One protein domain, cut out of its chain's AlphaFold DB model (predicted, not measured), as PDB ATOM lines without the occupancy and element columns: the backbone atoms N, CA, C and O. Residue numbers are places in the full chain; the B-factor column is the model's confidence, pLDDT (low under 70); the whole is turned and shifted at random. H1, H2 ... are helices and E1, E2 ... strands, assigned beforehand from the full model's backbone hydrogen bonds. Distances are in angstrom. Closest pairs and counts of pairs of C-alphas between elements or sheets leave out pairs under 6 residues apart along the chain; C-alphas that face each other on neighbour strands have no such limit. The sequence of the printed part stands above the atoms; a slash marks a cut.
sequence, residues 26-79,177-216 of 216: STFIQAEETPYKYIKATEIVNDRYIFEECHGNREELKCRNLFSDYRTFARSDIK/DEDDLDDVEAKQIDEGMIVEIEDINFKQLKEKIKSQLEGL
ATOM      1  N   SER A  26     156.404 116.841 132.643       83.88
ATOM      2  CA  SER A  26     157.610 116.371 131.974       83.88
ATOM      3  C   SER A  26     157.555 114.864 131.791       83.88
ATOM      4  O   SER A  26     157.097 114.141 132.675       83.88
ATOM      5  N   THR A  27     158.024 114.392 130.644       90.50
ATOM      6  CA  THR A  27     158.136 112.956 130.387       90.50
ATOM      7  C   THR A  27     159.581 112.550 130.619       90.50
ATOM      8  O   THR A  27     160.503 113.127 130.041       90.50
ATOM      9  N   PHE A  28     159.785 111.583 131.503       92.12
ATOM     10  CA  PHE A  28     161.074 111.005 131.842       92.12
ATOM     11  C   PHE A  28     161.183 109.650 131.158       92.12
ATOM     12  O   PHE A  28     160.480 108.715 131.515       92.12
ATOM     13  N   ILE A  29     162.075 109.536 130.185       92.44
ATOM     14  CA  ILE A  29     162.335 108.280 129.490       92.44
ATOM     15  C   ILE A  29     163.462 107.562 130.235       92.44
ATOM     16  O   ILE A  29     164.559 108.115 130.391       92.44
ATOM     17  N   GLN A  30     163.181 106.361 130.727       92.62
ATOM     18  CA  GLN A  30     164.090 105.535 131.520       92.62
ATOM     19  C   GLN A  30     164.445 104.256 130.754       92.62
ATOM     20  O   GLN A  30     163.670 103.788 129.938       92.62
ATOM     21  N   ALA A  31     165.624 103.698 131.006       88.88
ATOM     22  CA  ALA A  31     166.001 102.362 130.544       88.88
ATOM     23  C   ALA A  31     165.846 101.358 131.704       88.88
ATOM     24  O   ALA A  31     166.295 101.689 132.811       88.88
ATOM     25  N   GLU A  32     165.283 100.172 131.434       78.94
ATOM     26  CA  GLU A  32     164.872  99.111 132.386       78.94
ATOM     27  C   GLU A  32     165.850  98.890 133.555       78.94
ATOM     28  O   GLU A  32     165.492  98.908 134.732       78.94
ATOM     29  N   GLU A  33     167.149  98.814 133.267       74.88
ATOM     30  CA  GLU A  33     168.156  98.497 134.288       74.88
ATOM     31  C   GLU A  33     168.962  99.709 134.776       74.88
ATOM     32  O   GLU A  33     170.084  99.587 135.285       74.88
ATOM     33  N   THR A  34     168.434 100.922 134.612       79.75
ATOM     34  CA  THR A  34     169.176 102.151 134.932       79.75
ATOM     35  C   THR A  34     168.450 103.054 135.919       79.75
ATOM     36  O   THR A  34     168.003 104.149 135.570       79.75
ATOM     37  N   PRO A  35     168.377 102.646 137.201       80.62
ATOM     38  CA  PRO A  35     167.760 103.474 138.220       80.62
ATOM     39  C   PRO A  35     168.476 104.823 138.305       80.62
ATOM     40  O   PRO A  35     169.708 104.904 138.218       80.62
ATOM     41  N   TYR A  36     167.691 105.880 138.522       87.00
ATOM     42  CA  TYR A  36     168.181 107.244 138.746       87.00
ATOM     43  C   TYR A  36     168.817 107.923 137.530       87.00
ATOM     44  O   TYR A  36     169.505 108.936 137.697       87.00
ATOM     45  N   LYS A  37     168.606 107.393 136.321       91.12
ATOM     46  CA  LYS A  37     169.052 108.006 135.069       91.12
ATOM     47  C   LYS A  37     167.880 108.133 134.112       91.12
ATOM     48  O   LYS A  37     167.198 107.153 133.843       91.12
ATOM     49  N   TYR A  38     167.676 109.337 133.594       92.31
ATOM     50  CA  TYR A  38     166.519 109.653 132.762       92.31
ATOM     51  C   TYR A  38     166.915 110.573 131.616       92.31
ATOM     52  O   TYR A  38     167.794 111.427 131.766       92.31
ATOM     53  N   ILE A  39     166.233 110.429 130.488       94.31
ATOM     54  CA  ILE A  39     166.137 111.487 129.491       94.31
ATOM     55  C   ILE A  39     164.828 112.220 129.749       94.31
ATOM     56  O   ILE A  39     163.749 111.678 129.538       94.31
ATOM     57  N   LYS A  40     164.919 113.449 130.248       93.19
ATOM     58  CA  LYS A  40     163.756 114.291 130.508       93.19
ATOM     59  C   LYS A  40     163.438 115.099 129.261       93.19
ATOM     60  O   LYS A  40     164.292 115.839 128.777       93.19
ATOM     61  N   ALA A  41     162.210 114.996 128.777       93.62
ATOM     62  CA  ALA A  41     161.662 115.894 127.780       93.62
ATOM     63  C   ALA A  41     160.746 116.905 128.469       93.62
ATOM     64  O   ALA A  41     159.918 116.552 129.311       93.62
ATOM     65  N   THR A  42     160.914 118.185 128.158       91.06
ATOM     66  CA  THR A  42     160.080 119.253 128.718       91.06
ATOM     67  C   THR A  42     159.620 120.157 127.596       91.06
ATOM     68  O   THR A  42     160.442 120.687 126.844       91.06
ATOM     69  N   GLU A  43     158.306 120.314 127.473       90.00
ATOM     70  CA  GLU A  43     157.723 121.321 126.593       90.00
ATOM     71  C   GLU A  43     158.079 122.699 127.143       90.00
ATOM     72  O   GLU A  43     157.833 122.952 128.307       90.00
ATOM     73  N   ILE A  44     158.650 123.592 126.340       86.94
ATOM     74  CA  ILE A  44     158.979 124.956 126.759       86.94
ATOM     75  C   ILE A  44     157.881 125.941 126.341       86.94
ATOM     76  O   ILE A  44     157.033 126.303 127.147       86.94
ATOM     77  N   VAL A  45     157.891 126.421 125.098       83.31
ATOM     78  CA  VAL A  45     156.926 127.389 124.563       83.31
ATOM     79  C   VAL A  45     156.708 127.078 123.086       83.31
ATOM     80  O   VAL A  45     157.669 126.766 122.381       83.31
ATOM     81  N   ASN A  46     155.472 127.242 122.607       82.94
ATOM     82  CA  ASN A  46     155.070 127.045 121.208       82.94
ATOM     83  C   ASN A  46     155.328 125.620 120.690       82.94
ATOM     84  O   ASN A  46     155.946 125.476 119.634       82.94
ATOM     85  N   ASP A  47     154.899 124.585 121.424       86.75
ATOM     86  CA  ASP A  47     155.049 123.186 120.990       86.75
ATOM     87  C   ASP A  47     156.515 122.813 120.685       86.75
ATOM     88  O   ASP A  47     156.820 122.049 119.762       86.75
ATOM     89  N   ARG A  48     157.454 123.412 121.428       89.88
ATOM     90  CA  ARG A  48     158.883 123.103 121.341       89.88
ATOM     91  C   ARG A  48     159.346 122.423 122.607       89.88
ATOM     92  O   ARG A  48     158.919 122.795 123.692       89.88
ATOM     93  N   TYR A  49     160.279 121.498 122.463       92.19
ATOM     94  CA  TYR A  49     160.756 120.671 123.558       92.19
ATOM     95  C   TYR A  49     162.267 120.761 123.687       92.19
ATOM     96  O   TYR A  49     162.990 120.878 122.692       92.19
ATOM     97  N   ILE A  50     162.729 120.683 124.928       92.81
ATOM     98  CA  ILE A  50     164.129 120.442 125.269       92.81
ATOM     99  C   ILE A  50     164.276 119.020 125.798       92.81
ATOM    100  O   ILE A  50     163.367 118.497 126.441       92.81
ATOM    101  N   PHE A  51     165.434 118.426 125.531       93.88
ATOM    102  CA  PHE A  51     165.816 117.127 126.066       93.88
ATOM    103  C   PHE A  51     167.015 117.302 126.990       93.88
ATOM    104  O   PHE A  51     168.021 117.915 126.617       93.88
ATOM    105  N   GLU A  52     166.919 116.742 128.188       94.25
ATOM    106  CA  GLU A  52     167.941 116.817 129.222       94.25
ATOM    107  C   GLU A  52     168.327 115.418 129.704       94.25
ATOM    108  O   GLU A  52     167.483 114.561 129.944       94.25
ATOM    109  N   GLU A  53     169.624 115.192 129.878       93.31
ATOM    110  CA  GLU A  53     170.161 114.040 130.586       93.31
ATOM    111  C   GLU A  53     170.119 114.330 132.091       93.31
ATOM    112  O   GLU A  53     170.808 115.231 132.582       93.31
ATOM    113  N   CYS A  54     169.324 113.562 132.831       91.31
ATOM    114  CA  CYS A  54     169.138 113.726 134.264       91.31
ATOM    115  C   CYS A  54     169.713 112.539 135.040       91.31
ATOM    116  O   CYS A  54     169.516 111.383 134.673       91.31
ATOM    117  N   HIS A  55     170.410 112.841 136.138       90.88
ATOM    118  CA  HIS A  55     170.962 111.858 137.072       90.88
ATOM    119  C   HIS A  55     170.587 112.234 138.499       90.88
ATOM    120  O   HIS A  55     170.765 113.387 138.893       90.88
ATOM    121  N   GLY A  56     170.146 111.268 139.296       82.12
ATOM    122  CA  GLY A  56     169.882 111.482 140.716       82.12
ATOM    123  C   GLY A  56     168.677 110.714 141.231       82.12
ATOM    124  O   GLY A  56     167.856 110.197 140.471       82.12
ATOM    125  N   ASN A  57     168.587 110.635 142.556       72.94
ATOM    126  CA  ASN A  57     167.378 110.163 143.213       72.94
ATOM    127  C   ASN A  57     166.235 111.169 142.997       72.94
ATOM    128  O   ASN A  57     166.459 112.305 142.581       72.94
ATOM    129  N   ARG A  58     165.003 110.729 143.271       61.25
ATOM    130  CA  ARG A  58     163.773 111.498 143.013       61.25
ATOM    131  C   ARG A  58     163.797 112.917 143.610       61.25
ATOM    132  O   ARG A  58     163.212 113.817 143.034       61.25
ATOM    133  N   GLU A  59     164.521 113.127 144.710       63.47
ATOM    134  CA  GLU A  59     164.584 114.405 145.436       63.47
ATOM    135  C   GLU A  59     165.730 115.338 144.986       63.47
ATOM    136  O   GLU A  59     165.666 116.543 145.220       63.47
ATOM    137  N   GLU A  60     166.772 114.822 144.317       71.31
ATOM    138  CA  GLU A  60     167.937 115.601 143.861       71.31
ATOM    139  C   GLU A  60     168.284 115.324 142.389       71.31
ATOM    140  O   GLU A  60     169.425 115.000 142.032       71.31
ATOM    141  N   LEU A  61     167.297 115.462 141.503       81.44
ATOM    142  CA  LEU A  61     167.500 115.268 140.071       81.44
ATOM    143  C   LEU A  61     168.411 116.366 139.487       81.44
ATOM    144  O   LEU A  61     168.054 117.544 139.441       81.44
ATOM    145  N   LYS A  62     169.600 115.990 139.009       87.81
ATOM    146  CA  LYS A  62     170.535 116.899 138.330       87.81
ATOM    147  C   LYS A  62     170.448 116.697 136.829       87.81
ATOM    148  O   LYS A  62     170.966 115.711 136.309       87.81
ATOM    149  N   CYS A  63     169.842 117.659 136.149       90.25
ATOM    150  CA  CYS A  63     169.688 117.655 134.701       90.25
ATOM    151  C   CYS A  63     170.756 118.504 134.008       90.25
ATOM    152  O   CYS A  63     171.234 119.513 134.534       90.25
ATOM    153  N   ARG A  64     171.156 118.065 132.819       91.94
ATOM    154  CA  ARG A  64     171.985 118.821 131.880       91.94
ATOM    155  C   ARG A  64     171.388 118.654 130.497       91.94
ATOM    156  O   ARG A  64     170.962 117.556 130.166       91.94
ATOM    157  N   ASN A  65     171.415 119.694 129.671       91.56
ATOM    158  CA  ASN A  65     170.943 119.561 128.295       91.56
ATOM    159  C   ASN A  65     171.653 118.419 127.572       91.56
ATOM    160  O   ASN A  65     172.877 118.280 127.653       91.56
ATOM    161  N   LEU A  66     170.864 117.631 126.845       91.12
ATOM    162  CA  LEU A  66     171.354 116.524 126.032       91.12
ATOM    163  C   LEU A  66     172.287 117.028 124.918       91.12
ATOM    164  O   LEU A  66     173.234 116.344 124.519       91.12
ATOM    165  N   PHE A  67     172.052 118.264 124.468       88.62
ATOM    166  CA  PHE A  67     172.859 118.979 123.490       88.62
ATOM    167  C   PHE A  67     173.533 120.200 124.109       88.62
ATOM    168  O   PHE A  67     172.914 120.985 124.826       88.62
ATOM    169  N   SER A  68     174.809 120.402 123.783       85.94
ATOM    170  CA  SER A  68     175.601 121.530 124.286       85.94
ATOM    171  C   SER A  68     175.148 122.894 123.757       85.94
ATOM    172  O   SER A  68     175.514 123.916 124.329       85.94
ATOM    173  N   ASP A  69     174.394 122.923 122.659       84.06
ATOM    174  CA  ASP A  69     173.927 124.136 121.983       84.06
ATOM    175  C   ASP A  69     172.502 124.555 122.380       84.06
ATOM    176  O   ASP A  69     171.977 125.509 121.813       84.06
ATOM    177  N   TYR A  70     171.888 123.882 123.366       81.25
ATOM    178  CA  TYR A  70     170.546 124.204 123.871       81.25
ATOM    179  C   TYR A  70     169.465 124.196 122.776       81.25
ATOM    180  O   TYR A  70     168.486 124.945 122.844       81.25
ATOM    181  N   ARG A  71     169.639 123.366 121.740       87.50
ATOM    182  CA  ARG A  71     168.643 123.243 120.674       87.50
ATOM    183  C   ARG A  71     167.302 122.742 121.204       87.50
ATOM    184  O   ARG A  71     167.217 122.008 122.186       87.50
ATOM    185  N   THR A  72     166.254 123.154 120.506       91.38
ATOM    186  CA  THR A  72     164.863 122.821 120.812       91.38
ATOM    187  C   THR A  72     164.249 122.144 119.601       91.38
ATOM    188  O   THR A  72     164.572 122.517 118.470       91.38
ATOM    189  N   PHE A  73     163.329 121.216 119.822       91.44
ATOM    190  CA  PHE A  73     162.721 120.406 118.765       91.44
ATOM    191  C   PHE A  73     161.234 120.691 118.680       91.44
ATOM    192  O   PHE A  73     160.598 120.885 119.715       91.44
ATOM    193  N   ALA A  74     160.680 120.768 117.471       92.31
ATOM    194  CA  ALA A  74     159.248 120.975 117.330       92.31
ATOM    195  C   ALA A  74     158.492 119.675 117.632       92.31
ATOM    196  O   ALA A  74     158.980 118.576 117.369       92.31
ATOM    197  N   ARG A  75     157.253 119.804 118.110       89.62
ATOM    198  CA  ARG A  75     156.318 118.686 118.295       89.62
ATOM    199  C   ARG A  75     156.201 117.803 117.053       89.62
ATOM    200  O   ARG A  75     156.152 116.583 117.170       89.62
ATOM    201  N   SER A  76     156.189 118.411 115.864       85.31
ATOM    202  CA  SER A  76     156.150 117.696 114.582       85.31
ATOM    203  C   SER A  76     157.360 116.796 114.366       85.31
ATOM    204  O   SER A  76     157.226 115.722 113.788       85.31
ATOM    205  N   ASP A  77     158.532 117.224 114.830       86.69
ATOM    206  CA  ASP A  77     159.770 116.480 114.642       86.69
ATOM    207  C   ASP A  77     159.799 115.269 115.579       86.69
ATOM    208  O   ASP A  77     160.131 114.160 115.167       86.69
ATOM    209  N   ILE A  78     159.333 115.458 116.816       88.69
ATOM    210  CA  ILE A  78     159.168 114.377 117.794       88.69
ATOM    211  C   ILE A  78     158.110 113.378 117.318       88.69
ATOM    212  O   ILE A  78     158.345 112.173 117.377       88.69
ATOM    213  N   LYS A  79     156.988 113.848 116.754       85.81
ATOM    214  CA  LYS A  79     155.984 112.961 116.144       85.81
ATOM    215  C   LYS A  79     156.562 112.177 114.966       85.81
ATOM    216  O   LYS A  79     156.339 110.977 114.866       85.81
ATOM    217  N   ASP A 177     148.097 106.892 123.581       79.50
ATOM    218  CA  ASP A 177     146.852 106.344 124.102       79.50
ATOM    219  C   ASP A 177     147.115 105.643 125.449       79.50
ATOM    220  O   ASP A 177     148.216 105.163 125.716       79.50
ATOM    221  N   GLU A 178     146.111 105.600 126.333       76.88
ATOM    222  CA  GLU A 178     146.254 104.952 127.651       76.88
ATOM    223  C   GLU A 178     146.593 103.458 127.514       76.88
ATOM    224  O   GLU A 178     147.438 102.963 128.253       76.88
ATOM    225  N   ASP A 179     146.013 102.778 126.518       73.81
ATOM    226  CA  ASP A 179     146.290 101.367 126.226       73.81
ATOM    227  C   ASP A 179     147.767 101.144 125.829       73.81
ATOM    228  O   ASP A 179     148.375 100.159 126.241       73.81
ATOM    229  N   ASP A 180     148.375 102.076 125.084       78.31
ATOM    230  CA  ASP A 180     149.795 101.996 124.713       78.31
ATOM    231  C   ASP A 180     150.704 102.210 125.933       78.31
ATOM    232  O   ASP A 180     151.776 101.617 126.037       78.31
ATOM    233  N   LEU A 181     150.288 103.066 126.870       76.50
ATOM    234  CA  LEU A 181     151.017 103.304 128.115       76.50
ATOM    235  C   LEU A 181     150.940 102.120 129.082       76.50
ATOM    236  O   LEU A 181     151.844 101.986 129.901       76.50
ATOM    237  N   ASP A 182     149.900 101.290 128.993       73.12
ATOM    238  CA  ASP A 182     149.789 100.029 129.736       73.12
ATOM    239  C   ASP A 182     150.689  98.926 129.141       73.12
ATOM    240  O   ASP A 182     151.105  98.012 129.858       73.12
ATOM    241  N   ASP A 183     151.008  99.020 127.846       72.75
ATOM    242  CA  ASP A 183     151.900  98.097 127.129       72.75
ATOM    243  C   ASP A 183     153.396  98.354 127.401       72.75
ATOM    244  O   ASP A 183     154.237  97.522 127.048       72.75
ATOM    245  N   VAL A 184     153.729  99.486 128.025       82.12
ATOM    246  CA  VAL A 184     155.075  99.839 128.497       82.12
ATOM    247  C   VAL A 184     155.056 100.053 130.009       82.12
ATOM    248  O   VAL A 184     154.022 100.348 130.600       82.12
ATOM    249  N   GLU A 185     156.201  99.959 130.682       84.38
ATOM    250  CA  GLU A 185     156.262 100.220 132.125       84.38
ATOM    251  C   GLU A 185     156.221 101.748 132.388       84.38
ATOM    252  O   GLU A 185     157.227 102.408 132.681       84.38
ATOM    253  N   ALA A 186     155.027 102.342 132.258       85.69
ATOM    254  CA  ALA A 186     154.758 103.752 132.526       85.69
ATOM    255  C   ALA A 186     154.284 103.989 133.970       85.69
ATOM    256  O   ALA A 186     153.427 103.297 134.518       85.69
ATOM    257  N   LYS A 187     154.836 105.018 134.622       87.62
ATOM    258  CA  LYS A 187     154.523 105.383 136.012       87.62
ATOM    259  C   LYS A 187     154.301 106.882 136.136       87.62
ATOM    260  O   LYS A 187     155.219 107.679 135.936       87.62
ATOM    261  N   GLN A 188     153.096 107.271 136.544       82.62
ATOM    262  CA  GLN A 188     152.811 108.652 136.920       82.62
ATOM    263  C   GLN A 188     153.572 109.020 138.206       82.62
ATOM    264  O   GLN A 188     153.513 108.302 139.207       82.62
ATOM    265  N   ILE A 189     154.258 110.159 138.183       79.81
ATOM    266  CA  ILE A 189     154.926 110.786 139.326       79.81
ATOM    267  C   ILE A 189     154.445 112.236 139.486       79.81
ATOM    268  O   ILE A 189     153.747 112.774 138.621       79.81
ATOM    269  N   ASP A 190     154.809 112.878 140.595       74.94
ATOM    270  CA  ASP A 190     154.389 114.253 140.893       74.94
ATOM    271  C   ASP A 190     154.928 115.258 139.852       74.94
ATOM    272  O   ASP A 190     154.256 116.233 139.513       74.94
ATOM    273  N   GLU A 191     156.116 115.000 139.296       74.00
ATOM    274  CA  GLU A 191     156.781 115.837 138.290       74.00
ATOM    275  C   GLU A 191     156.364 115.543 136.830       74.00
ATOM    276  O   GLU A 191     156.807 116.234 135.902       74.00
ATOM    277  N   GLY A 192     155.525 114.528 136.599       83.81
ATOM    278  CA  GLY A 192     155.092 114.106 135.266       83.81
ATOM    279  C   GLY A 192     155.013 112.587 135.114       83.81
ATOM    280  O   GLY A 192     154.520 111.909 136.006       83.81
ATOM    281  N   MET A 193     155.464 112.035 133.992       88.00
ATOM    282  CA  MET A 193     155.366 110.595 133.726       88.00
ATOM    283  C   MET A 193     156.740 109.997 133.468       88.00
ATOM    284  O   MET A 193     157.515 110.553 132.696       88.00
ATOM    285  N   ILE A 194     157.038 108.866 134.099       89.75
ATOM    286  CA  ILE A 194     158.164 108.014 133.721       89.75
ATOM    287  C   ILE A 194     157.651 107.004 132.702       89.75
ATOM    288  O   ILE A 194     156.634 106.373 132.958       89.75
ATOM    289  N   VAL A 195     158.346 106.857 131.581       90.62
ATOM    290  CA  VAL A 195     158.136 105.777 130.614       90.62
ATOM    291  C   VAL A 195     159.438 104.999 130.524       90.62
ATOM    292  O   VAL A 195     160.475 105.566 130.168       90.62
ATOM    293  N   GLU A 196     159.405 103.737 130.919       91.50
ATOM    294  CA  GLU A 196     160.561 102.850 130.860       91.50
ATOM    295  C   GLU A 196     160.590 102.101 129.523       91.50
ATOM    296  O   GLU A 196     159.557 101.685 129.009       91.50
ATOM    297  N   ILE A 197     161.783 102.009 128.940       86.88
ATOM    298  CA  ILE A 197     162.072 101.296 127.698       86.88
ATOM    299  C   ILE A 197     162.777  99.999 128.076       86.88
ATOM    300  O   ILE A 197     163.837 100.049 128.721       86.88
ATOM    301  N   GLU A 198     162.191  98.880 127.666       82.38
ATOM    302  CA  GLU A 198     162.722  97.539 127.909       82.38
ATOM    303  C   GLU A 198     163.945  97.251 127.025       82.38
ATOM    304  O   GLU A 198     164.186  97.930 126.019       82.38
ATOM    305  N   ASP A 199     164.759  96.276 127.438       78.06
ATOM    306  CA  ASP A 199     165.852  95.699 126.637       78.06
ATOM    307  C   ASP A 199     166.914  96.709 126.139       78.06
ATOM    308  O   ASP A 199     167.664  96.472 125.188       78.06
ATOM    309  N   ILE A 200     167.045  97.853 126.818       78.56
ATOM    310  CA  ILE A 200     168.040  98.881 126.500       78.56
ATOM    311  C   ILE A 200     168.694  99.441 127.763       78.56
ATOM    312  O   ILE A 200     168.056  99.667 128.787       78.56
ATOM    313  N   ASN A 201     169.998  99.742 127.700       85.50
ATOM    314  CA  ASN A 201     170.673 100.477 128.773       85.50
ATOM    315  C   ASN A 201     170.693 101.995 128.520       85.50
ATOM    316  O   ASN A 201     170.606 102.478 127.393       85.50
ATOM    317  N   PHE A 202     170.915 102.786 129.575       87.19
ATOM    318  CA  PHE A 202     170.876 104.251 129.480       87.19
ATOM    319  C   PHE A 202     171.838 104.861 128.450       87.19
ATOM    320  O   PHE A 202     171.551 105.910 127.875       87.19
ATOM    321  N   LYS A 203     173.009 104.248 128.225       84.81
ATOM    322  CA  LYS A 203     173.956 104.769 127.233       84.81
ATOM    323  C   LYS A 203     173.369 104.626 125.829       84.81
ATOM    324  O   LYS A 203     173.418 105.591 125.071       84.81
ATOM    325  N   GLN A 204     172.800 103.464 125.526       78.81
ATOM    326  CA  GLN A 204     172.138 103.190 124.254       78.81
ATOM    327  C   GLN A 204     170.902 104.067 124.075       78.81
ATOM    328  O   GLN A 204     170.785 104.719 123.045       78.81
ATOM    329  N   LEU A 205     170.049 104.180 125.100       85.94
ATOM    330  CA  LEU A 205     168.884 105.071 125.091       85.94
ATOM    331  C   LEU A 205     169.291 106.505 124.739       85.94
ATOM    332  O   LEU A 205     168.730 107.134 123.840       85.94
ATOM    333  N   LYS A 206     170.327 107.010 125.419       87.06
ATOM    334  CA  LYS A 206     170.861 108.346 125.175       87.06
ATOM    335  C   LYS A 206     171.390 108.506 123.753       87.06
ATOM    336  O   LYS A 206     171.094 109.511 123.112       87.06
ATOM    337  N   GLU A 207     172.198 107.561 123.279       82.38
ATOM    338  CA  GLU A 207     172.767 107.597 121.927       82.38
ATOM    339  C   GLU A 207     171.669 107.514 120.855       82.38
ATOM    340  O   GLU A 207     171.715 108.288 119.900       82.38
ATOM    341  N   LYS A 208     170.642 106.678 121.052       80.88
ATOM    342  CA  LYS A 208     169.500 106.508 120.141       80.88
ATOM    343  C   LYS A 208     168.667 107.785 120.041       80.88
ATOM    344  O   LYS A 208     168.515 108.319 118.945       80.88
ATOM    345  N   ILE A 209     168.225 108.342 121.175       85.62
ATOM    346  CA  ILE A 209     167.476 109.612 121.202       85.62
ATOM    347  C   ILE A 209     168.304 110.737 120.581       85.62
ATOM    348  O   ILE A 209     167.803 111.496 119.754       85.62
ATOM    349  N   LYS A 210     169.588 110.841 120.945       85.19
ATOM    350  CA  LYS A 210     170.458 111.898 120.430       85.19
ATOM    351  C   LYS A 210     170.648 111.796 118.914       85.19
ATOM    352  O   LYS A 210     170.501 112.806 118.237       85.19
ATOM    353  N   SER A 211     170.924 110.599 118.395       76.38
ATOM    354  CA  SER A 211     171.096 110.340 116.960       76.38
ATOM    355  C   SER A 211     169.831 110.675 116.166       76.38
ATOM    356  O   SER A 211     169.888 111.402 115.177       76.38
ATOM    357  N   GLN A 212     168.665 110.227 116.644       79.06
ATOM    358  CA  GLN A 212     167.388 110.501 115.982       79.06
ATOM    359  C   GLN A 212     167.059 111.995 115.961       79.06
ATOM    360  O   GLN A 212     166.599 112.500 114.942       79.06
ATOM    361  N   LEU A 213     167.353 112.708 117.051       80.62
ATOM    362  CA  LEU A 213     167.177 114.156 117.135       80.62
ATOM    363  C   LEU A 213     168.177 114.937 116.257       80.62
ATOM    364  O   LEU A 213     167.851 116.016 115.772       80.62
ATOM    365  N   GLU A 214     169.395 114.429 116.049       78.75
ATOM    366  CA  GLU A 214     170.384 115.028 115.133       78.75
ATOM    367  C   GLU A 214     170.044 114.802 113.654       78.75
ATOM    368  O   GLU A 214     170.468 115.598 112.817       78.75
ATOM    369  N   GLY A 215     169.278 113.753 113.341       65.38
ATOM    370  CA  GLY A 215     168.824 113.414 111.988       65.38
ATOM    371  C   GLY A 215     167.542 114.119 111.522       65.38
ATOM    372  O   GLY A 215     167.064 113.826 110.422       65.38
ATOM    373  N   LEU A 216     166.967 115.004 112.344       66.56
ATOM    374  CA  LEU A 216     165.785 115.817 112.021       66.56
ATOM    375  C   LEU A 216     166.115 117.003 111.109       66.56
ATOM    376  O   LEU A 216     165.353 117.181 110.128       66.56
TER     377      LEU A 216
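What this domain is: This is residues 26 to 79 and 177 to 216 of the 216 residues of an uncharacterized protein of Bacteriovorax sp. BAL6_X (UniProt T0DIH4). A strongly twisted and curled wall of six strands has one helix, H3, packed over one face, running along E1 and E2. Two helices of five residues, H1 and H2, only graze the sheet, H1 near the start of E3 and H2 near E6. The printed part has 94 residues with three named helices and six named strands, in the order E1 E2 E3 E4 H1 H2 E5 E6 H3; the mixed sheet runs E4 E3 E2 E1 E6 E5. The class is mixed, helices and strands, and the whole is compact, with a radius of gyration of the C-alphas of 13.0 A and a rounded outline of 29 by 28 by 26 A.

Where its parts are: The sheet holds E4, residues 62 to 65; E3, residues 48 to 55, 22.8 A long; E2, residues 37 to 43, 19.4 A; E1, residues 26 to 31, 16.4 A; E6, residues 192 to 197, 16.4 A; and E5, residues 185 to 189, 12.9 A. E1 begins at C-alpha 26, (157.610, 116.371, 131.974). H3, residues 202 to 214, is 18.0 A long and ends at C-alpha 214, (170.384, 115.028, 115.133). H1 is residues 75 to 79, 6.1 A, and H2 is residues 178 to 182, 6.4 A.

How they stand to each other: E1 to E4 form a meander, each strand the antiparallel neighbour of the one before. In the hairpin of E1 and E2, N 29 and O 39 are 2.8 A apart, within hydrogen-bond range; in that of E2 and E3, N 40 and O 52 are at 2.8 A; in that of E3 and E4, N 53 and O 64 are at 2.7 A. E1 and E6 are parallel, at 23 degrees, with N 28 and O 193 at 2.8 A. E5 and E6 form another hairpin, with N 187 and O 194 at 2.8 A. E4 and E5 are the edge strands. H3 makes two layers with the sheet, helix on one face, at a height over the sheet of 8.8 A. It lies over E1 and, only just, over E2, with 3 of its C-alphas falling there; it runs along the strands, at 22 degrees to E1 on the local plane. The closest C-alphas of H3 and E1 are those of Phe 202 and Ala 31, 5.3 A apart. H1 only grazes the sheet with residues 75 to 78; its closest C-alpha pair with E3 is Arg 75 and Arg 48, 5.9 A. H2 is only just on the sheet, with 5 pairs of C-alphas within 10 A, and only grazes it with residues 178 to 181. H1 and H3 are only just apart, at 8.0 A. In H1, H2 and H3 every O i to N i+4 pair is within hydrogen-bond range.

The domain as a whole: The C-alphas farthest apart, those of Asp 69 and Asp 179, are 36.1 A apart. Residues 80 to 176 are not printed, and C-alphas 79 and 177 are 13.8 A apart across this cut. Of the links that are printed whole, none is long. The mean pLDDT of the printed part is 84.4; residues 58 to 59 and 215 to 216 are under 70.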